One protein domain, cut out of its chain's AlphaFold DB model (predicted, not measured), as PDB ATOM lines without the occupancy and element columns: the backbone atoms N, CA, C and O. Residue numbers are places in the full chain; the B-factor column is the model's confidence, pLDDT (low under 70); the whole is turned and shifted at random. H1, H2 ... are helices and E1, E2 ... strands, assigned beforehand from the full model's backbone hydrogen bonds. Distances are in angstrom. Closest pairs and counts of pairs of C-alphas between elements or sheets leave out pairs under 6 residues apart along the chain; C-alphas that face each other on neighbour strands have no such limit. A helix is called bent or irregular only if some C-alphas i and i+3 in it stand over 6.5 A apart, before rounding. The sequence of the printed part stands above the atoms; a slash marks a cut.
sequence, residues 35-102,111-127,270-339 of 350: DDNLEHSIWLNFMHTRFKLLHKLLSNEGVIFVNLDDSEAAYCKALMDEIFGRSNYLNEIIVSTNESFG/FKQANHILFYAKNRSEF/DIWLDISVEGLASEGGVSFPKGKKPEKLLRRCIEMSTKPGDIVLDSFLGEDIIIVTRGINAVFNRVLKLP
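Overview. This is residues 35 to 102, 111 to 127 and 270 to 339 of the 350 residues of the protein "Site-specific DNA-methyltransferase" of Erysipelotrichaceae bacterium (UniProt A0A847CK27). A twisted sheet of five strands makes the core, with H1 and H2 over one face and the short helix H4 over the other. H3 is off the sheet, beyond H4, and the residues after E5 form a long tail with no named element. The printed part has 155 residues with four named helices and five named strands, in the order H1 E1 H2 E2 E3 H3 H4 E4 E5. The sheet's order is E2 E3 E1 E5 E4, all antiparallel, and the class is mixed, helices and strands. The whole is compact, with a radius of gyration of the C-alphas of 15.5 A and spans of 46 by 39 by 28 A.

Along the chain. H1, residues 40 to 57, is 25.5 A long and begins at C-alpha 40 (123.411, 108.875, 225.756). E1, residues 58 to 68, is 20.4 A long and bends by 120 degrees at residue 61. H2 is residues 73 to 84, 15.5 A. E2 is residues 89 to 96, 21.5 A, and E3 is residues 114 to 121, 22.8 A. H3, residues 280 to 285, is irregular: C-alphas 281 and 284 are 8.3 A apart. H4 is residues 295 to 303, 11.8 A. E4 is residues 311 to 314, and E5, residues 322 to 327, ends at C-alpha 327 (128.997, 124.022, 201.826).

Arrangement. In the sheet, E2 and E4 are the edge strands. N 93 and O 117 of E2 and E3 are 2.9 A apart, within hydrogen-bond range, as are N 66 and O 118 of E1 and E3, 2.9 A, N 65 and O 323 of E1 and E5, 3.0 A, and N 313 and O 324 of the hairpin E4 and E5, 3.0 A. E1, H2 and E2 form a split strand-helix-strand unit, two strands running the same way with E3 between them, and its crossover is right-handed. H2 lies over E3 at a height over the sheet of 9.4 A, the C-alphas of Ala 73 and His 116 being the closest, 6.2 A. H1, on the same face, touches H2 at a steep tilt of 38 degrees, the same way; the closest C-alphas are those of Lys 52 and Ile 83, 6.4 A. H4, on the opposite face, lies over E5 at a height of 7.5 A, with Ile 302 and Thr 325 closest, their C-alphas 7.3 A apart. H3 is close but not clearly touching H4: the closest C-alphas, of Glu 283 and Glu 295, are 7.1 A apart. In H1, H2 and H4 every O i to N i+4 pair is within hydrogen-bond range; in H3 0 of 2 are, and 1 of 3 O i to N i+3 pairs.

Size, cuts and confidence. The farthest C-alphas, of Gly 102 and Asn 329, are 49.0 A apart. Residues 103 to 110 and 128 to 269 are not printed, with C-alpha gaps of 12.6 A and 17.7 A. Of the links printed whole, none is long. Mean pLDDT of the printed part is 76.3; 48 residues are under 70, among them 284 to 291 and 315 to 339.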
ATOM      1  N   ASP A  35     130.188 116.904 230.979       41.31
ATOM      2  CA  ASP A  35     129.785 116.042 232.087       41.31
ATOM      3  C   ASP A  35     129.665 114.611 231.547       41.31
ATOM      4  O   ASP A  35     128.719 114.296 230.826       41.31
ATOM      5  N   ASP A  36     130.615 113.738 231.903       48.03
ATOM      6  CA  ASP A  36     130.659 112.314 231.507       48.03
ATOM      7  C   ASP A  36     129.399 111.518 231.941       48.03
ATOM      8  O   ASP A  36     129.253 110.340 231.625       48.03
ATOM      9  N   ASN A  37     128.478 112.153 232.677       47.53
ATOM     10  CA  ASN A  37     127.178 111.626 233.100       47.53
ATOM     11  C   ASN A  37     125.997 112.045 232.208       47.53
ATOM     12  O   ASN A  37     124.839 111.802 232.570       47.53
ATOM     13  N   LEU A  38     126.234 112.705 231.074       57.31
ATOM     14  CA  LEU A  38     125.151 113.048 230.164       57.31
ATOM     15  C   LEU A  38     124.567 111.761 229.560       57.31
ATOM     16  O   LEU A  38     125.259 111.012 228.879       57.31
ATOM     17  N   GLU A  39     123.286 111.483 229.820       65.94
ATOM     18  CA  GLU A  39     122.637 110.284 229.280       65.94
ATOM     19  C   GLU A  39     122.786 110.235 227.748       65.94
ATOM     20  O   GLU A  39     122.451 111.205 227.060       65.94
ATOM     21  N   HIS A  40     123.211 109.088 227.202       68.88
ATOM     22  CA  HIS A  40     123.411 108.875 225.756       68.88
ATOM     23  C   HIS A  40     122.212 109.335 224.903       68.88
ATOM     24  O   HIS A  40     122.364 109.824 223.785       68.88
ATOM     25  N   SER A  41     120.994 109.231 225.442       70.12
ATOM     26  CA  SER A  41     119.758 109.691 224.798       70.12
ATOM     27  C   SER A  41     119.743 111.207 224.537       70.12
ATOM     28  O   SER A  41     119.233 111.662 223.508       70.12
ATOM     29  N   ILE A  42     120.319 112.008 225.435       75.62
ATOM     30  CA  ILE A  42     120.412 113.467 225.324       75.62
ATOM     31  C   ILE A  42     121.462 113.832 224.272       75.62
ATOM     32  O   ILE A  42     121.185 114.672 223.408       75.62
ATOM     33  N   TRP A  43     122.620 113.161 224.290       79.75
ATOM     34  CA  TRP A  43     123.674 113.351 223.290       79.75
ATOM     35  C   TRP A  43     123.168 113.026 221.879       79.75
ATOM     36  O   TRP A  43     123.265 113.857 220.972       79.75
ATOM     37  N   LEU A  44     122.501 111.881 221.701       79.44
ATOM     38  CA  LEU A  44     121.970 111.472 220.399       79.44
ATOM     39  C   LEU A  44     120.928 112.448 219.848       79.44
ATOM     40  O   LEU A  44     121.001 112.826 218.678       79.44
ATOM     41  N   ASN A  45     119.992 112.922 220.674       80.00
ATOM     42  CA  ASN A  45     118.992 113.909 220.247       80.00
ATOM     43  C   ASN A  45     119.634 115.236 219.803       80.00
ATOM     44  O   ASN A  45     119.224 115.864 218.812       80.00
ATOM     45  N   PHE A  46     120.666 115.657 220.529       82.50
ATOM     46  CA  PHE A  46     121.426 116.866 220.252       82.50
ATOM     47  C   PHE A  46     122.222 116.762 218.945       82.50
ATOM     48  O   PHE A  46     122.200 117.698 218.132       82.50
ATOM     49  N   MET A  47     122.883 115.627 218.722       85.88
ATOM     50  CA  MET A  47     123.662 115.359 217.514       85.88
ATOM     51  C   MET A  47     122.771 115.147 216.298       85.88
ATOM     52  O   MET A  47     123.043 115.705 215.237       85.88
ATOM     53  N   HIS A  48     121.641 114.462 216.456       88.19
ATOM     54  CA  HIS A  48     120.674 114.239 215.384       88.19
ATOM     55  C   HIS A  48     120.199 115.562 214.765       88.19
ATOM     56  O   HIS A  48     120.207 115.740 213.544       88.19
ATOM     57  N   THR A  49     119.839 116.533 215.611       86.56
ATOM     58  CA  THR A  49     119.399 117.860 215.153       86.56
ATOM     59  C   THR A  49     120.507 118.585 214.384       86.56
ATOM     60  O   THR A  49     120.243 119.211 213.355       86.56
ATOM     61  N   ARG A  50     121.759 118.473 214.839       86.31
ATOM     62  CA  ARG A  50     122.914 119.106 214.188       86.31
ATOM     63  C   ARG A  50     123.268 118.459 212.870       86.31
ATOM     64  O   ARG A  50     123.384 119.169 211.879       86.31
ATOM     65  N   PHE A  51     123.377 117.139 212.826       90.38
ATOM     66  CA  PHE A  51     123.666 116.418 211.594       90.38
ATOM     67  C   PHE A  51     122.623 116.704 210.515       90.38
ATOM     68  O   PHE A  51     122.993 116.918 209.364       90.38
ATOM     69  N   LYS A  52     121.339 116.842 210.875       90.94
ATOM     70  CA  LYS A  52     120.298 117.285 209.933       90.94
ATOM     71  C   LYS A  52     120.554 118.683 209.368       90.94
ATOM     72  O   LYS A  52     120.272 118.918 208.193       90.94
ATOM     73  N   LEU A  53     121.068 119.615 210.169       87.69
ATOM     74  CA  LEU A  53     121.450 120.948 209.696       87.69
ATOM     75  C   LEU A  53     122.711 120.894 208.824       87.69
ATOM     76  O   LEU A  53     122.707 121.449 207.730       87.69
ATOM     77  N   LEU A  54     123.751 120.180 209.255       88.00
ATOM     78  CA  LEU A  54     125.005 120.043 208.509       88.00
ATOM     79  C   LEU A  54     124.789 119.353 207.155       88.00
ATOM     80  O   LEU A  54     125.284 119.834 206.141       88.00
ATOM     81  N   HIS A  55     123.956 118.311 207.101       90.50
ATOM     82  CA  HIS A  55     123.543 117.665 205.855       90.50
ATOM     83  C   HIS A  55     122.850 118.642 204.888       90.50
ATOM     84  O   HIS A  55     123.072 118.605 203.674       90.50
ATOM     85  N   LYS A  56     122.022 119.564 205.402       88.56
ATOM     86  CA  LYS A  56     121.399 120.612 204.575       88.56
ATOM     87  C   LYS A  56     122.422 121.618 204.049       88.56
ATOM     88  O   LYS A  56     122.291 122.035 202.904       88.56
ATOM     89  N   LEU A  57     123.413 121.981 204.864       84.62
ATOM     90  CA  LEU A  57     124.445 122.970 204.527       84.62
ATOM     91  C   LEU A  57     125.491 122.443 203.540       84.62
ATOM     92  O   LEU A  57     126.032 123.223 202.757       84.62
ATOM     93  N   LEU A  58     125.763 121.138 203.564       86.12
ATOM     94  CA  LEU A  58     126.651 120.477 202.613       86.12
ATOM     95  C   LEU A  58     126.166 120.667 201.170       86.12
ATOM     96  O   LEU A  58     124.979 120.541 200.870       86.12
ATOM     97  N   SER A  59     127.089 120.931 200.256       86.44
ATOM     98  CA  SER A  59     126.871 120.753 198.819       86.44
ATOM     99  C   SER A  59     126.783 119.263 198.488       86.44
ATOM    100  O   SER A  59     127.170 118.421 199.299       86.44
ATOM    101  N   ASN A  60     126.268 118.922 197.307       90.44
ATOM    102  CA  ASN A  60     126.098 117.524 196.911       90.44
ATOM    103  C   ASN A  60     127.430 116.755 196.846       90.44
ATOM    104  O   ASN A  60     127.478 115.601 197.261       90.44
ATOM    105  N   GLU A  61     128.508 117.417 196.420       88.56
ATOM    106  CA  GLU A  61     129.865 116.852 196.406       88.56
ATOM    107  C   GLU A  61     130.558 116.893 197.780       88.56
ATOM    108  O   GLU A  61     131.718 116.498 197.904       88.56
ATOM    109  N   GLY A  62     129.904 117.466 198.792       89.25
ATOM    110  CA  GLY A  62     130.498 117.707 200.095       89.25
ATOM    111  C   GLY A  62     130.548 116.463 200.970       89.25
ATOM    112  O   GLY A  62     129.728 115.546 200.846       89.25
ATOM    113  N   VAL A  63     131.499 116.461 201.898       92.50
ATOM    114  CA  VAL A  63     131.700 115.372 202.855       92.50
ATOM    115  C   VAL A  63     131.784 115.886 204.284       92.50
ATOM    116  O   VAL A  63     132.002 117.070 204.544       92.50
ATOM    117  N   ILE A  64     131.588 114.966 205.217       91.69
ATOM    118  CA  ILE A  64     131.682 115.191 206.649       91.69
ATOM    119  C   ILE A  64     132.600 114.138 207.273       91.69
ATOM    120  O   ILE A  64     132.472 112.944 206.997       91.69
ATOM    121  N   PHE A  65     133.516 114.599 208.120       91.88
ATOM    122  CA  PHE A  65     134.329 113.762 209.002       91.88
ATOM    123  C   PHE A  65     133.863 113.985 210.430       91.88
ATOM    124  O   PHE A  65     133.731 115.143 210.803       91.88
ATOM    125  N   VAL A  66     133.633 112.930 211.210       90.56
ATOM    126  CA  VAL A  66     133.207 113.028 212.618       90.56
ATOM    127  C   VAL A  66     134.159 112.214 213.482       90.56
ATOM    128  O   VAL A  66     134.211 111.000 213.314       90.56
ATOM    129  N   ASN A  67     134.912 112.866 214.369       87.44
ATOM    130  CA  ASN A  67     135.936 112.228 215.199       87.44
ATOM    131  C   ASN A  67     135.413 111.930 216.609       87.44
ATOM    132  O   ASN A  67     135.101 112.849 217.361       87.44
ATOM    133  N   LEU A  68     135.357 110.653 216.966       86.38
ATOM    134  CA  LEU A  68     134.735 110.142 218.184       86.38
ATOM    135  C   LEU A  68     135.694 109.189 218.897       86.38
ATOM    136  O   LEU A  68     136.596 108.621 218.280       86.38
ATOM    137  N   ASP A  69     135.488 108.988 220.191       82.50
ATOM    138  CA  ASP A  69     136.062 107.838 220.882       82.50
ATOM    139  C   ASP A  69     135.221 106.571 220.628       82.50
ATOM    140  O   ASP A  69     134.256 106.571 219.857       82.50
ATOM    141  N   ASP A  70     135.588 105.468 221.274       80.88
ATOM    142  CA  ASP A  70     134.899 104.186 221.131       80.88
ATOM    143  C   ASP A  70     133.506 104.149 221.784       80.88
ATOM    144  O   ASP A  70     132.717 103.249 221.485       80.88
ATOM    145  N   SER A  71     133.183 105.102 222.664       81.56
ATOM    146  CA  SER A  71     131.924 105.108 223.413       81.56
ATOM    147  C   SER A  71     130.737 105.539 222.550       81.56
ATOM    148  O   SER A  71     129.680 104.906 222.596       81.56
ATOM    149  N   GLU A  72     130.933 106.549 221.696       83.12
ATOM    150  CA  GLU A  72     129.861 107.138 220.882       83.12
ATOM    151  C   GLU A  72     129.919 106.753 219.395       83.12
ATOM    152  O   GLU A  72     128.931 106.922 218.671       83.12
ATOM    153  N   ALA A  73     131.039 106.194 218.913       88.44
ATOM    154  CA  ALA A  73     131.244 105.879 217.494       88.44
ATOM    155  C   ALA A  73     130.123 105.019 216.887       88.44
ATOM    156  O   ALA A  73     129.568 105.358 215.837       88.44
ATOM    157  N   ALA A  74     129.736 103.936 217.566       89.62
ATOM    158  CA  ALA A  74     128.724 103.007 217.065       89.62
ATOM    159  C   ALA A  74     127.326 103.645 216.977       89.62
ATOM    160  O   ALA A  74     126.609 103.455 215.988       89.62
ATOM    161  N   TYR A  75     126.935 104.430 217.983       89.81
ATOM    162  CA  TYR A  75     125.638 105.108 217.991       89.81
ATOM    163  C   TYR A  75     125.594 106.242 216.967       89.81
ATOM    164  O   TYR A  75     124.613 106.386 216.232       89.81
ATOM    165  N   CYS A  76     126.685 106.999 216.853       91.19
ATOM    166  CA  CYS A  76     126.825 108.044 215.853       91.19
ATOM    167  C   CYS A  76     126.752 107.480 214.431       91.19
ATOM    168  O   CYS A  76     126.051 108.034 213.587       91.19
ATOM    169  N   LYS A  77     127.384 106.330 214.170       94.88
ATOM    170  CA  LYS A  77     127.297 105.632 212.880       94.88
ATOM    171  C   LYS A  77     125.852 105.316 212.498       94.88
ATOM    172  O   LYS A  77     125.442 105.595 211.369       94.88
ATOM    173  N   ALA A  78     125.075 104.761 213.426       94.62
ATOM    174  CA  ALA A  78     123.666 104.453 213.188       94.62
ATOM    175  C   ALA A  78     122.849 105.722 212.886       94.62
ATOM    176  O   ALA A  78     122.039 105.741 211.959       94.62
ATOM    177  N   LEU A  79     123.114 106.798 213.626       93.94
ATOM    178  CA  LEU A  79     122.481 108.097 213.433       93.94
ATOM    179  C   LEU A  79     122.844 108.739 212.080       93.94
ATOM    180  O   LEU A  79     121.980 109.271 211.379       93.94
ATOM    181  N   MET A  80     124.113 108.678 211.681       95.00
ATOM    182  CA  MET A  80     124.574 109.175 210.386       95.00
ATOM    183  C   MET A  80     123.996 108.359 209.230       95.00
ATOM    184  O   MET A  80     123.617 108.943 208.218       95.00
ATOM    185  N   ASP A  81     123.850 107.042 209.381       97.50
ATOM    186  CA  ASP A  81     123.180 106.191 208.392       97.50
ATOM    187  C   ASP A  81     121.717 106.582 208.160       97.50
ATOM    188  O   ASP A  81     121.246 106.488 207.026       97.50
ATOM    189  N   GLU A  82     121.003 107.023 209.199       96.75
ATOM    190  CA  GLU A  82     119.634 107.538 209.069       96.75
ATOM    191  C   GLU A  82     119.606 108.871 208.303       96.75
ATOM    192  O   GLU A  82     118.764 109.069 207.427       96.75
ATOM    193  N   ILE A  83     120.520 109.790 208.625       95.94
ATOM    194  CA  ILE A  83     120.488 111.171 208.117       95.94
ATOM    195  C   ILE A  83     121.097 111.293 206.718       95.94
ATOM    196  O   ILE A  83     120.528 111.968 205.862       95.94
ATOM    197  N   PHE A  84     122.256 110.676 206.498       95.81
ATOM    198  CA  PHE A  84     123.002 110.729 205.240       95.81
ATOM    199  C   PHE A  84     122.647 109.563 204.316       95.81
ATOM    200  O   PHE A  84     122.852 109.663 203.111       95.81
ATOM    201  N   GLY A  85     122.098 108.468 204.847       97.38
ATOM    202  CA  GLY A  85     121.843 107.244 204.097       97.38
ATOM    203  C   GLY A  85     123.066 106.325 204.055       97.38
ATOM    204  O   GLY A  85     124.190 106.748 203.789       97.38
ATOM    205  N   ARG A  86     122.837 105.022 204.249       96.94
ATOM    206  CA  ARG A  86     123.896 103.992 204.259       96.94
ATOM    207  C   ARG A  86     124.741 103.952 202.986       96.94
ATOM    208  O   ARG A  86     125.926 103.661 203.055       96.94
ATOM    209  N   SER A  87     124.146 104.245 201.829       97.44
ATOM    210  CA  SER A  87     124.847 104.283 200.538       97.44
ATOM    211  C   SER A  87     125.859 105.427 200.427       97.44
ATOM    212  O   SER A  87     126.703 105.399 199.535       97.44
ATOM    213  N   ASN A  88     125.765 106.427 201.307       97.50
ATOM    214  CA  ASN A  88     126.642 107.591 201.342       97.50
ATOM    215  C   ASN A  88     127.773 107.480 202.376       97.50
ATOM    216  O   ASN A  88     128.607 108.381 202.479       97.50
ATOM    217  N   TYR A  89     127.833 106.363 203.106       97.81
ATOM    218  CA  TYR A  89     128.978 106.002 203.930       97.81
ATOM    219  C   TYR A  89     130.207 105.746 203.050       97.81
ATOM    220  O   TYR A  89     130.134 105.019 202.056       97.81
ATOM    221  N   LEU A  90     131.334 106.354 203.418       95.94
ATOM    222  CA  LEU A  90     132.589 106.234 202.684       95.94
ATOM    223  C   LEU A  90     133.531 105.269 203.381       95.94
ATOM    224  O   LEU A  90     133.973 104.304 202.761       95.94
ATOM    225  N   ASN A  91     133.858 105.564 204.639       95.75
ATOM    226  CA  ASN A  91     134.778 104.765 205.429       95.75
ATOM    227  C   ASN A  91     134.698 105.105 206.924       95.75
ATOM    228  O   ASN A  91     134.097 106.106 207.323       95.75
ATOM    229  N   GLU A  92     135.365 104.293 207.729       95.75
ATOM    230  CA  GLU A  92     135.654 104.540 209.134       95.75
ATOM    231  C   GLU A  92     137.165 104.461 209.295       95.75
ATOM    232  O   GLU A  92     137.791 103.480 208.903       95.75
ATOM    233  N   ILE A  93     137.753 105.535 209.810       93.88
ATOM    234  CA  ILE A  93     139.197 105.670 209.944       93.88
ATOM    235  C   ILE A  93     139.555 105.576 211.421       93.88
ATOM    236  O   ILE A  93     139.033 106.331 212.238       93.88
ATOM    237  N   ILE A  94     140.481 104.688 211.753       92.50
ATOM    238  CA  ILE A  94     140.995 104.517 213.106       92.50
ATOM    239  C   ILE A  94     142.269 105.336 213.265       92.50
ATOM    240  O   ILE A  94     143.254 105.104 212.564       92.50
ATOM    241  N   VAL A  95     142.270 106.277 214.204       88.88
ATOM    242  CA  VAL A  95     143.439 107.099 214.537       88.88
ATOM    243  C   VAL A  95     143.999 106.655 215.875       88.88
ATOM    244  O   VAL A  95     143.278 106.641 216.876       88.88
ATOM    245  N   SER A  96     145.283 106.302 215.903       85.12
ATOM    246  CA  SER A  96     145.960 105.974 217.155       85.12
ATOM    247  C   SER A  96     146.134 107.229 218.013       85.12
ATOM    248  O   SER A  96     146.571 108.266 217.520       85.12
ATOM    249  N   THR A  97     145.759 107.155 219.290       71.06
ATOM    250  CA  THR A  97     145.778 108.302 220.207       71.06
ATOM    251  C   THR A  97     146.894 108.267 221.239       71.06
ATOM    252  O   THR A  97     147.014 109.221 221.986       71.06
ATOM    253  N   ASN A  98     147.706 107.218 221.348       64.31
ATOM    254  CA  ASN A  98     148.885 107.210 222.224       64.31
ATOM    255  C   ASN A  98     149.865 106.131 221.751       64.31
ATOM    256  O   ASN A  98     149.444 105.125 221.177       64.31
ATOM    257  N   GLU A  99     151.150 106.298 222.062       57.72
ATOM    258  CA  GLU A  99     152.091 105.181 222.046       57.72
ATOM    259  C   GLU A  99     152.031 104.428 223.384       57.72
ATOM    260  O   GLU A  99     151.903 105.011 224.463       57.72
ATOM    261  N   SER A 100     152.134 103.100 223.336       51.69
ATOM    262  CA  SER A 100     152.091 102.234 224.521       51.69
ATOM    263  C   SER A 100     153.419 102.240 225.299       51.69
ATOM    264  O   SER A 100     154.013 101.185 225.509       51.69
ATOM    265  N   PHE A 101     153.913 103.407 225.725       46.19
ATOM    266  CA  PHE A 101     155.167 103.521 226.481       46.19
ATOM    267  C   PHE A 101     154.990 104.248 227.829       46.19
ATOM    268  O   PHE A 101     154.387 105.315 227.925       46.19
ATOM    269  N   GLY A 102     155.552 103.664 228.898       50.41
ATOM    270  CA  GLY A 102     155.673 104.275 230.232       50.41
ATOM    271  C   GLY A 102     154.723 103.741 231.317       50.41
ATOM    272  O   GLY A 102     154.038 102.738 231.141       50.41
ATOM    273  N   PHE A 111     144.296  98.598 226.751       70.00
ATOM    274  CA  PHE A 111     144.319 100.055 226.719       70.00
ATOM    275  C   PHE A 111     143.587 100.595 225.494       70.00
ATOM    276  O   PHE A 111     143.959 100.300 224.357       70.00
ATOM    277  N   LYS A 112     142.585 101.445 225.733       69.06
ATOM    278  CA  LYS A 112     141.905 102.208 224.687       69.06
ATOM    279  C   LYS A 112     142.868 103.241 224.098       69.06
ATOM    280  O   LYS A 112     143.337 104.126 224.807       69.06
ATOM    281  N   GLN A 113     143.187 103.096 222.815       73.50
ATOM    282  CA  GLN A 113     144.163 103.936 222.102       73.50
ATOM    283  C   GLN A 113     143.691 104.294 220.685       73.50
ATOM    284  O   GLN A 113     144.510 104.582 219.815       73.50
ATOM    285  N   ALA A 114     142.385 104.226 220.431       82.94
ATOM    286  CA  ALA A 114     141.805 104.399 219.109       82.94
ATOM    287  C   ALA A 114     140.667 105.416 219.157       82.94
ATOM    288  O   ALA A 114     139.732 105.258 219.940       82.94
ATOM    289  N   ASN A 115     140.749 106.422 218.291       87.19
ATOM    290  CA  ASN A 115     139.612 107.252 217.925       87.19
ATOM    291  C   ASN A 115     139.069 106.808 216.569       87.19
ATOM    292  O   ASN A 115     139.819 106.365 215.697       87.19
ATOM    293  N   HIS A 116     137.770 106.984 216.394       90.56
ATOM    294  CA  HIS A 116     137.007 106.607 215.221       90.56
ATOM    295  C   HIS A 116     136.603 107.862 214.457       90.56
ATOM    296  O   HIS A 116     135.910 108.731 214.983       90.56
ATOM    297  N   ILE A 117     137.014 107.962 213.199       92.44
ATOM    298  CA  ILE A 117     136.602 109.034 212.301       92.44
ATOM    299  C   ILE A 117     135.628 108.468 211.284       92.44
ATOM    300  O   ILE A 117     136.014 107.771 210.344       92.44
ATOM    301  N   LEU A 118     134.355 108.801 211.461       94.81
ATOM    302  CA  LEU A 118     133.311 108.456 210.509       94.81
ATOM    303  C   LEU A 118     133.379 109.402 209.314       94.81
ATOM    304  O   LEU A 118     133.359 110.622 209.484       94.81
ATOM    305  N   PHE A 119     133.432 108.838 208.111       94.81
ATOM    306  CA  PHE A 119     133.568 109.583 206.866       94.81
ATOM    307  C   PHE A 119     132.363 109.338 205.951       94.81
ATOM    308  O   PHE A 119     132.094 108.207 205.536       94.81
ATOM    309  N   TYR A 120     131.627 110.404 205.633       96.31
ATOM    310  CA  TYR A 120     130.398 110.352 204.834       96.31
ATOM    311  C   TYR A 120     130.379 111.421 203.751       96.31
ATOM    312  O   TYR A 120     130.820 112.546 203.975       96.31
ATOM    313  N   ALA A 121     129.784 111.100 202.606       95.44
ATOM    314  CA  ALA A 121     129.400 112.086 201.602       95.44
ATOM    315  C   ALA A 121     127.951 112.531 201.796       95.44
ATOM    316  O   ALA A 121     127.138 111.804 202.363       95.44
ATOM    317  N   LYS A 122     127.593 113.699 201.260       94.06
ATOM    318  CA  LYS A 122     126.184 114.028 201.018       94.06
ATOM    319  C   LYS A 122     125.623 113.202 199.861       94.06
ATOM    320  O   LYS A 122     124.551 112.617 199.991       94.06
ATOM    321  N   ASN A 123     126.358 113.121 198.751       94.81
ATOM    322  CA  ASN A 123     126.066 112.215 197.645       94.81
ATOM    323  C   ASN A 123     127.336 111.462 197.226       94.81
ATOM    324  O   ASN A 123     128.256 112.040 196.648       94.81
ATOM    325  N   ARG A 124     127.375 110.146 197.472       94.44
ATOM    326  CA  ARG A 124     128.521 109.284 197.135       94.44
ATOM    327  C   ARG A 124     128.929 109.367 195.671       94.44
ATOM    328  O   ARG A 124     130.117 109.298 195.380       94.44
ATOM    329  N   SER A 125     127.951 109.463 194.775       95.12
ATOM    330  CA  SER A 125     128.193 109.458 193.330       95.12
ATOM    331  C   SER A 125     128.813 110.756 192.810       95.12
ATOM    332  O   SER A 125     129.399 110.744 191.734       95.12
ATOM    333  N   GLU A 126     128.715 111.843 193.580       91.75
ATOM    334  CA  GLU A 126     129.255 113.162 193.231       91.75
ATOM    335  C   GLU A 126     130.557 113.486 193.987       91.75
ATOM    336  O   GLU A 126     131.234 114.458 193.667       91.75
ATOM    337  N   PHE A 127     130.932 112.689 194.996       90.69
ATOM    338  CA  PHE A 127     132.167 112.904 195.746       90.69
ATOM    339  C   PHE A 127     133.380 112.271 195.053       90.69
ATOM    340  O   PHE A 127     133.462 111.050 194.889       90.69
ATOM    341  N   ASP A 270     142.880 103.052 206.083       91.25
ATOM    342  CA  ASP A 270     141.893 103.370 207.119       91.25
ATOM    343  C   ASP A 270     142.445 103.310 208.554       91.25
ATOM    344  O   ASP A 270     141.744 103.670 209.490       91.25
ATOM    345  N   ILE A 271     143.707 102.924 208.747       91.56
ATOM    346  CA  ILE A 271     144.395 102.954 210.044       91.56
ATOM    347  C   ILE A 271     145.527 103.985 209.997       91.56
ATOM    348  O   ILE A 271     146.522 103.815 209.284       91.56
ATOM    349  N   TRP A 272     145.385 105.065 210.763       89.62
ATOM    350  CA  TRP A 272     146.337 106.173 210.846       89.62
ATOM    351  C   TRP A 272     147.162 106.061 212.125       89.62
ATOM    352  O   TRP A 272     146.692 106.348 213.225       89.62
ATOM    353  N   LEU A 273     148.414 105.640 211.954       86.19
ATOM    354  CA  LEU A 273     149.397 105.494 213.034       86.19
ATOM    355  C   LEU A 273     150.371 106.674 213.111       86.19
ATOM    356  O   LEU A 273     151.158 106.771 214.038       86.19
ATOM    357  N   ASP A 274     150.348 107.557 212.117       82.69
ATOM    358  CA  ASP A 274     151.337 108.617 211.937       82.69
ATOM    359  C   ASP A 274     150.840 109.991 212.416       82.69
ATOM    360  O   ASP A 274     151.437 111.021 212.096       82.69
ATOM    361  N   ILE A 275     149.725 110.021 213.144       82.12
ATOM    362  CA  ILE A 275     149.127 111.228 213.710       82.12
ATOM    363  C   ILE A 275     149.273 111.138 215.224       82.12
ATOM    364  O   ILE A 275     148.541 110.399 215.872       82.12
ATOM    365  N   SER A 276     150.216 111.898 215.779       75.06
ATOM    366  CA  SER A 276     150.377 111.994 217.228       75.06
ATOM    367  C   SER A 276     149.383 112.993 217.813       75.06
ATOM    368  O   SER A 276     149.130 114.047 217.228       75.06
ATOM    369  N   VAL A 277     148.832 112.667 218.981       72.44
ATOM    370  CA  VAL A 277     148.049 113.598 219.814       72.44
ATOM    371  C   VAL A 277     148.838 114.071 221.041       72.44
ATOM    372  O   VAL A 277     148.310 114.794 221.888       72.44
ATOM    373  N   GLU A 278     150.107 113.677 221.151       70.19
ATOM    374  CA  GLU A 278     151.022 114.147 222.184       70.19
ATOM    375  C   GLU A 278     151.704 115.447 221.733       70.19
ATOM    376  O   GLU A 278     151.983 115.648 220.554       70.19
ATOM    377  N   GLY A 279     151.975 116.362 222.668       69.25
ATOM    378  CA  GLY A 279     152.720 117.592 222.362       69.25
ATOM    379  C   GLY A 279     151.956 118.673 221.580       69.25
ATOM    380  O   GLY A 279     152.556 119.674 221.206       69.25
ATOM    381  N   LEU A 280     150.633 118.546 221.406       71.06
ATOM    382  CA  LEU A 280     149.805 119.466 220.599       71.06
ATOM    383  C   LEU A 280     149.787 120.935 221.059       71.06
ATOM    384  O   LEU A 280     149.326 121.809 220.321       71.06
ATOM    385  N   ALA A 281     150.260 121.223 222.274       66.00
ATOM    386  CA  ALA A 281     150.223 122.559 222.867       66.00
ATOM    387  C   ALA A 281     151.004 123.617 222.065       66.00
ATOM    388  O   ALA A 281     150.675 124.798 222.152       66.00
ATOM    389  N   SER A 282     152.029 123.215 221.305       65.62
ATOM    390  CA  SER A 282     152.868 124.119 220.503       65.62
ATOM    391  C   SER A 282     152.370 124.335 219.072       65.62
ATOM    392  O   SER A 282     152.817 125.272 218.413       65.62
ATOM    393  N   GLU A 283     151.452 123.503 218.575       72.94
ATOM    394  CA  GLU A 283     150.910 123.646 217.222       72.94
ATOM    395  C   GLU A 283     150.028 124.916 217.111       72.94
ATOM    396  O   GLU A 283     149.506 125.428 218.108       72.94
ATOM    397  N   GLY A 284     149.733 125.387 215.899       60.34
ATOM    398  CA  GLY A 284     148.629 126.318 215.585       60.34
ATOM    399  C   GLY A 284     148.678 127.724 216.158       60.34
ATOM    400  O   GLY A 284     147.736 128.483 215.952       60.34
ATOM    401  N   GLY A 285     149.739 128.082 216.883       66.75
ATOM    402  CA  GLY A 285     149.929 129.434 217.411       66.75
ATOM    403  C   GLY A 285     148.847 129.888 218.400       66.75
ATOM    404  O   GLY A 285     148.656 131.091 218.575       66.75
ATOM    405  N   VAL A 286     148.129 128.957 219.039       64.94
ATOM    406  CA  VAL A 286     147.018 129.247 219.962       64.94
ATOM    407  C   VAL A 286     147.204 128.557 221.311       64.94
ATOM    408  O   VAL A 286     147.568 127.387 221.376       64.94
ATOM    409  N   SER A 287     146.915 129.263 222.412       59.88
ATOM    410  CA  SER A 287     147.036 128.703 223.765       59.88
ATOM    411  C   SER A 287     145.760 127.958 224.180       59.88
ATOM    412  O   SER A 287     144.988 128.433 225.014       59.88
ATOM    413  N   PHE A 288     145.533 126.781 223.599       60.34
ATOM    414  CA  PHE A 288     144.512 125.838 224.061       60.34
ATOM    415  C   PHE A 288     145.186 124.653 224.765       60.34
ATOM    416  O   PHE A 288     145.765 123.797 224.100       60.34
ATOM    417  N   PRO A 289     145.151 124.589 226.110       54.62
ATOM    418  CA  PRO A 289     145.910 123.591 226.861       54.62
ATOM    419  C   PRO A 289     145.317 122.173 226.804       54.62
ATOM    420  O   PRO A 289     146.011 121.224 227.161       54.62
ATOM    421  N   LYS A 290     144.049 122.006 226.400       58.12
ATOM    422  CA  LYS A 290     143.347 120.711 226.316       58.12
ATOM    423  C   LYS A 290     142.373 120.692 225.138       58.12
ATOM    424  O   LYS A 290     141.930 121.749 224.703       58.12
ATOM    425  N   GLY A 291     142.048 119.495 224.646       62.12
ATOM    426  CA  GLY A 291     141.022 119.281 223.615       62.12
ATOM    427  C   GLY A 291     141.434 119.676 222.196       62.12
ATOM    428  O   GLY A 291     140.656 119.506 221.264       62.12
ATOM    429  N   LYS A 292     142.663 120.173 222.008       70.69
ATOM    430  CA  LYS A 292     143.180 120.492 220.683       70.69
ATOM    431  C   LYS A 292     143.373 119.217 219.867       70.69
ATOM    432  O   LYS A 292     143.743 118.173 220.397       70.69
ATOM    433  N   LYS A 293     143.148 119.326 218.562       77.06
ATOM    434  CA  LYS A 293     143.304 118.222 217.625       77.06
ATOM    435  C   LYS A 293     144.530 118.445 216.738       77.06
ATOM    436  O   LYS A 293     144.833 119.605 216.449       77.06
ATOM    437  N   PRO A 294     145.206 117.370 216.301       80.19
ATOM    438  CA  PRO A 294     146.446 117.493 215.542       80.19
ATOM    439  C   PRO A 294     146.237 118.216 214.214       80.19
ATOM    440  O   PRO A 294     145.322 117.878 213.457       80.19
ATOM    441  N   GLU A 295     147.115 119.155 213.872       79.75
ATOM    442  CA  GLU A 295     147.061 119.826 212.565       79.75
ATOM    443  C   GLU A 295     147.216 118.841 211.413       79.75
ATOM    444  O   GLU A 295     146.527 118.956 210.403       79.75
ATOM    445  N   LYS A 296     148.060 117.820 211.592       82.38
ATOM    446  CA  LYS A 296     148.251 116.747 210.611       82.38
ATOM    447  C   LYS A 296     146.947 115.998 210.310       82.38
ATOM    448  O   LYS A 296     146.717 115.613 209.165       82.38
ATOM    449  N   LEU A 297     146.080 115.836 211.313       84.44
ATOM    450  CA  LEU A 297     144.766 115.214 211.150       84.44
ATOM    451  C   LEU A 297     143.843 116.083 210.298       84.44
ATOM    452  O   LEU A 297     143.285 115.614 209.307       84.44
ATOM    453  N   LEU A 298     143.710 117.355 210.680       82.81
ATOM    454  CA  LEU A 298     142.882 118.324 209.963       82.81
ATOM    455  C   LEU A 298     143.360 118.486 208.517       82.81
ATOM    456  O   LEU A 298     142.549 118.407 207.595       82.81
ATOM    457  N   ARG A 299     144.677 118.635 208.329       80.81
ATOM    458  CA  ARG A 299     145.352 118.707 207.028       80.81
ATOM    459  C   ARG A 299     144.926 117.559 206.128       80.81
ATOM    460  O   ARG A 299     144.400 117.811 205.052       80.81
ATOM    461  N   ARG A 300     145.085 116.320 206.599       85.81
ATOM    462  CA  ARG A 300     144.776 115.122 205.813       85.81
ATOM    463  C   ARG A 300     143.314 115.074 205.380       85.81
ATOM    464  O   ARG A 300     143.043 114.875 204.201       85.81
ATOM    465  N   CYS A 301     142.380 115.289 206.307       85.94
ATOM    466  CA  CYS A 301     140.950 115.279 205.995       85.94
ATOM    467  C   CYS A 301     140.565 116.377 204.989       85.94
ATOM    468  O   CYS A 301     139.735 116.150 204.108       85.94
ATOM    469  N   ILE A 302     141.161 117.565 205.108       83.50
ATOM    470  CA  ILE A 302     140.887 118.691 204.212       83.50
ATOM    471  C   ILE A 302     141.495 118.431 202.831       83.50
ATOM    472  O   ILE A 302     140.759 118.453 201.847       83.50
ATOM    473  N   GLU A 303     142.791 118.133 202.741       82.38
ATOM    474  CA  GLU A 303     143.487 117.908 201.465       82.38
ATOM    475  C   GLU A 303     142.846 116.771 200.662       82.38
ATOM    476  O   GLU A 303     142.618 116.926 199.467       82.38
ATOM    477  N   MET A 304     142.424 115.682 201.317       85.44
ATOM    478  CA  MET A 304     141.790 114.556 200.620       85.44
ATOM    479  C   MET A 304     140.377 114.821 200.105       85.44
ATOM    480  O   MET A 304     139.870 114.036 199.300       85.44
ATOM    481  N   SER A 305     139.719 115.892 200.555       85.38
ATOM    482  CA  SER A 305     138.301 116.131 200.268       85.38
ATOM    483  C   SER A 305     137.958 117.521 199.730       85.38
ATOM    484  O   SER A 305     136.788 117.784 199.447       85.38
ATOM    485  N   THR A 306     138.939 118.410 199.565       79.69
ATOM    486  CA  THR A 306     138.717 119.800 199.133       79.69
ATOM    487  C   THR A 306     139.588 120.203 197.958       79.69
ATOM    488  O   THR A 306     140.612 119.596 197.665       79.69
ATOM    489  N   LYS A 307     139.164 121.264 197.274       74.56
ATOM    490  CA  LYS A 307     139.921 121.988 196.252       74.56
ATOM    491  C   LYS A 307     140.132 123.441 196.707       74.56
ATOM    492  O   LYS A 307     139.340 123.957 197.504       74.56
ATOM    493  N   PRO A 308     141.163 124.146 196.205       74.00
ATOM    494  CA  PRO A 308     141.335 125.568 196.489       74.00
ATOM    495  C   PRO A 308     140.069 126.369 196.160       74.00
ATOM    496  O   PRO A 308     139.560 126.311 195.043       74.00
ATOM    497  N   GLY A 309     139.571 127.131 197.136       71.25
ATOM    498  CA  GLY A 309     138.318 127.887 197.028       71.25
ATOM    499  C   GLY A 309     137.114 127.232 197.710       71.25
ATOM    500  O   GLY A 309     136.121 127.926 197.938       71.25
ATOM    501  N   ASP A 310     137.214 125.959 198.103       72.81
ATOM    502  CA  ASP A 310     136.177 125.291 198.889       72.81
ATOM    503  C   ASP A 310     136.039 125.910 200.288       72.81
ATOM    504  O   ASP A 310     136.988 126.439 200.877       72.81
ATOM    505  N   ILE A 311     134.824 125.824 200.833       75.12
ATOM    506  CA  ILE A 311     134.510 126.251 202.197       75.12
ATOM    507  C   ILE A 311     134.626 125.046 203.125       75.12
ATOM    508  O   ILE A 311     133.983 124.018 202.895       75.12
ATOM    509  N   VAL A 312     135.402 125.218 204.195       74.88
ATOM    510  CA  VAL A 312     135.509 124.271 205.304       74.88
ATOM    511  C   VAL A 312     134.851 124.871 206.544       74.88
ATOM    512  O   VAL A 312     135.111 126.028 206.888       74.88
ATOM    513  N   LEU A 313     134.008 124.083 207.209       77.25
ATOM    514  CA  LEU A 313     133.345 124.444 208.461       77.25
ATOM    515  C   LEU A 313     133.748 123.463 209.566       77.25
ATOM    516  O   LEU A 313     133.579 122.256 209.409       77.25
ATOM    517  N   ASP A 314     134.207 124.014 210.689       75.38
ATOM    518  CA  ASP A 314     134.282 123.330 211.980       75.38
ATOM    519  C   ASP A 314     133.065 123.737 212.821       75.38
ATOM    520  O   ASP A 314     132.916 124.899 213.210       75.38
ATOM    521  N   SER A 315     132.164 122.787 213.071       68.62
ATOM    522  CA  SER A 315     130.906 123.055 213.780       68.62
ATOM    523  C   SER A 315     131.023 122.985 215.312       68.62
ATOM    524  O   SER A 315     130.041 123.315 215.986       68.62
ATOM    525  N   PHE A 316     132.161 122.544 215.863       67.38
ATOM    526  CA  PHE A 316     132.328 122.233 217.294       67.38
ATOM    527  C   PHE A 316     133.543 122.911 217.934       67.38
ATOM    528  O   PHE A 316     133.867 122.621 219.080       67.38
ATOM    529  N   LEU A 317     134.186 123.847 217.226       60.59
ATOM    530  CA  LEU A 317     135.319 124.624 217.745       60.59
ATOM    531  C   LEU A 317     136.471 123.729 218.242       60.59
ATOM    532  O   LEU A 317     137.145 124.055 219.216       60.59
ATOM    533  N   GLY A 318     136.694 122.599 217.569       55.91
ATOM    534  CA  GLY A 318     137.821 121.705 217.828       55.91
ATOM    535  C   GLY A 318     137.605 120.578 218.846       55.91
ATOM    536  O   GLY A 318     138.449 119.687 218.885       55.91
ATOM    537  N   GLU A 319     136.507 120.532 219.609       55.88
ATOM    538  CA  GLU A 319     136.347 119.522 220.678       55.88
ATOM    539  C   GLU A 319     136.050 118.103 220.125       55.88
ATOM    540  O   GLU A 319     136.727 117.144 220.504       55.88
ATOM    541  N   ASP A 320     135.201 117.978 219.094       57.72
ATOM    542  CA  ASP A 320     134.710 116.678 218.571       57.72
ATOM    543  C   ASP A 320     134.934 116.466 217.058       57.72
ATOM    544  O   ASP A 320     134.283 115.631 216.441       57.72
ATOM    545  N   ILE A 321     135.823 117.271 216.451       55.81
ATOM    546  CA  ILE A 321     135.993 117.506 214.997       55.81
ATOM    547  C   ILE A 321     134.850 116.996 214.127       55.81
ATOM    548  O   ILE A 321     134.784 115.823 213.748       55.81
ATOM    549  N   ILE A 322     134.063 117.967 213.675       59.22
ATOM    550  CA  ILE A 322     133.255 117.820 212.485       59.22
ATOM    551  C   ILE A 322     133.802 118.732 211.403       59.22
ATOM    552  O   ILE A 322     133.565 119.938 211.458       59.22
ATOM    553  N   ILE A 323     134.517 118.162 210.429       62.66
ATOM    554  CA  ILE A 323     134.945 118.904 209.237       62.66
ATOM    555  C   ILE A 323     133.894 118.698 208.169       62.66
ATOM    556  O   ILE A 323     133.708 117.585 207.683       62.66
ATOM    557  N   VAL A 324     133.226 119.781 207.804       61.22
ATOM    558  CA  VAL A 324     132.298 119.827 206.678       61.22
ATOM    559  C   VAL A 324     133.018 120.489 205.523       61.22
ATOM    560  O   VAL A 324     133.429 121.645 205.640       61.22
ATOM    561  N   THR A 325     133.163 119.779 204.413       63.00
ATOM    562  CA  THR A 325     133.817 120.314 203.221       63.00
ATOM    563  C   THR A 325     132.805 120.515 202.101       63.00
ATOM    564  O   THR A 325     131.931 119.679 201.874       63.00
ATOM    565  N   ARG A 326     132.904 121.674 201.430       66.81
ATOM    566  CA  ARG A 326     132.021 122.141 200.344       66.81
ATOM    567  C   ARG A 326     130.588 122.421 200.806       66.81
ATOM    568  O   ARG A 326     129.687 121.649 200.512       66.81
ATOM    569  N   GLY A 327     130.351 123.525 201.517       55.94
ATOM    570  CA  GLY A 327     128.997 124.022 201.826       55.94
ATOM    571  C   GLY A 327     128.441 124.998 200.774       55.94
ATOM    572  O   GLY A 327     129.206 125.641 200.061       55.94
ATOM    573  N   ILE A 328     127.113 125.146 200.687       48.25
ATOM    574  CA  ILE A 328     126.457 126.169 199.841       48.25
ATOM    575  C   ILE A 328     126.309 127.476 200.636       48.25
ATOM    576  O   ILE A 328     125.746 127.434 201.723       48.25
ATOM    577  N   ASN A 329     126.759 128.618 200.079       40.00
ATOM    578  CA  ASN A 329     126.438 130.003 200.497       40.00
ATOM    579  C   ASN A 329     126.119 130.182 201.993       40.00
ATOM    580  O   ASN A 329     125.035 130.642 202.356       40.00
ATOM    581  N   ALA A 330     127.051 129.822 202.872       37.34
ATOM    582  CA  ALA A 330     126.828 129.948 204.301       37.34
ATOM    583  C   ALA A 330     127.834 130.923 204.921       37.34
ATOM    584  O   ALA A 330     129.040 130.684 204.932       37.34
ATOM    585  N   VAL A 331     127.319 132.055 205.403       31.25
ATOM    586  CA  VAL A 331     128.080 133.044 206.170       31.25
ATOM    587  C   VAL A 331     128.169 132.532 207.604       31.25
ATOM    588  O   VAL A 331     127.177 132.529 208.329       31.25
ATOM    589  N   PHE A 332     129.352 132.073 208.006       35.16
ATOM    590  CA  PHE A 332     129.617 131.592 209.361       35.16
ATOM    591  C   PHE A 332     130.826 132.302 209.972       35.16
ATOM    592  O   PHE A 332     131.741 132.719 209.266       35.16
ATOM    593  N   ASN A 333     130.839 132.398 211.308       33.81
ATOM    594  CA  ASN A 333     131.852 133.103 212.107       33.81
ATOM    595  C   ASN A 333     133.292 132.569 211.947       33.81
ATOM    596  O   ASN A 333     134.222 133.202 212.443       33.81
ATOM    597  N   ARG A 334     133.495 131.432 211.267       42.66
ATOM    598  CA  ARG A 334     134.815 130.866 210.970       42.66
ATOM    599  C   ARG A 334     134.786 130.074 209.669       42.66
ATOM    600  O   ARG A 334     134.421 128.907 209.640       42.66
ATOM    601  N   VAL A 335     135.159 130.750 208.588       38.41
ATOM    602  CA  VAL A 335     135.462 130.134 207.295       38.41
ATOM    603  C   VAL A 335     136.974 130.055 207.188       38.41
ATOM    604  O   VAL A 335     137.643 131.090 207.176       38.41
ATOM    605  N   LEU A 336     137.517 128.847 207.099       43.75
ATOM    606  CA  LEU A 336     138.920 128.680 206.752       43.75
ATOM    607  C   LEU A 336     139.011 128.639 205.225       43.75
ATOM    608  O   LEU A 336     138.556 127.689 204.592       43.75
ATOM    609  N   LYS A 337     139.531 129.714 204.622       37.84
ATOM    610  CA  LYS A 337     139.831 129.735 203.187       37.84
ATOM    611  C   LYS A 337     141.194 129.091 202.968       37.84
ATOM    612  O   LYS A 337     142.185 129.570 203.514       37.84
ATOM    613  N   LEU A 338     141.234 128.046 202.146       37.41
ATOM    614  CA  LEU A 338     142.486 127.422 201.723       37.41
ATOM    615  C   LEU A 338     143.373 128.455 201.002       37.41
ATOM    616  O   LEU A 338     142.911 129.067 200.033       37.41
ATOM    617  N   PRO A 339     144.619 128.696 201.458       34.06
ATOM    618  CA  PRO A 339     145.549 129.553 200.735       34.06
ATOM    619  C   PRO A 339     145.900 128.935 199.373       34.06
ATOM    620  O   PRO A 339     145.921 127.720 199.214       34.06
TER     621      PRO A 339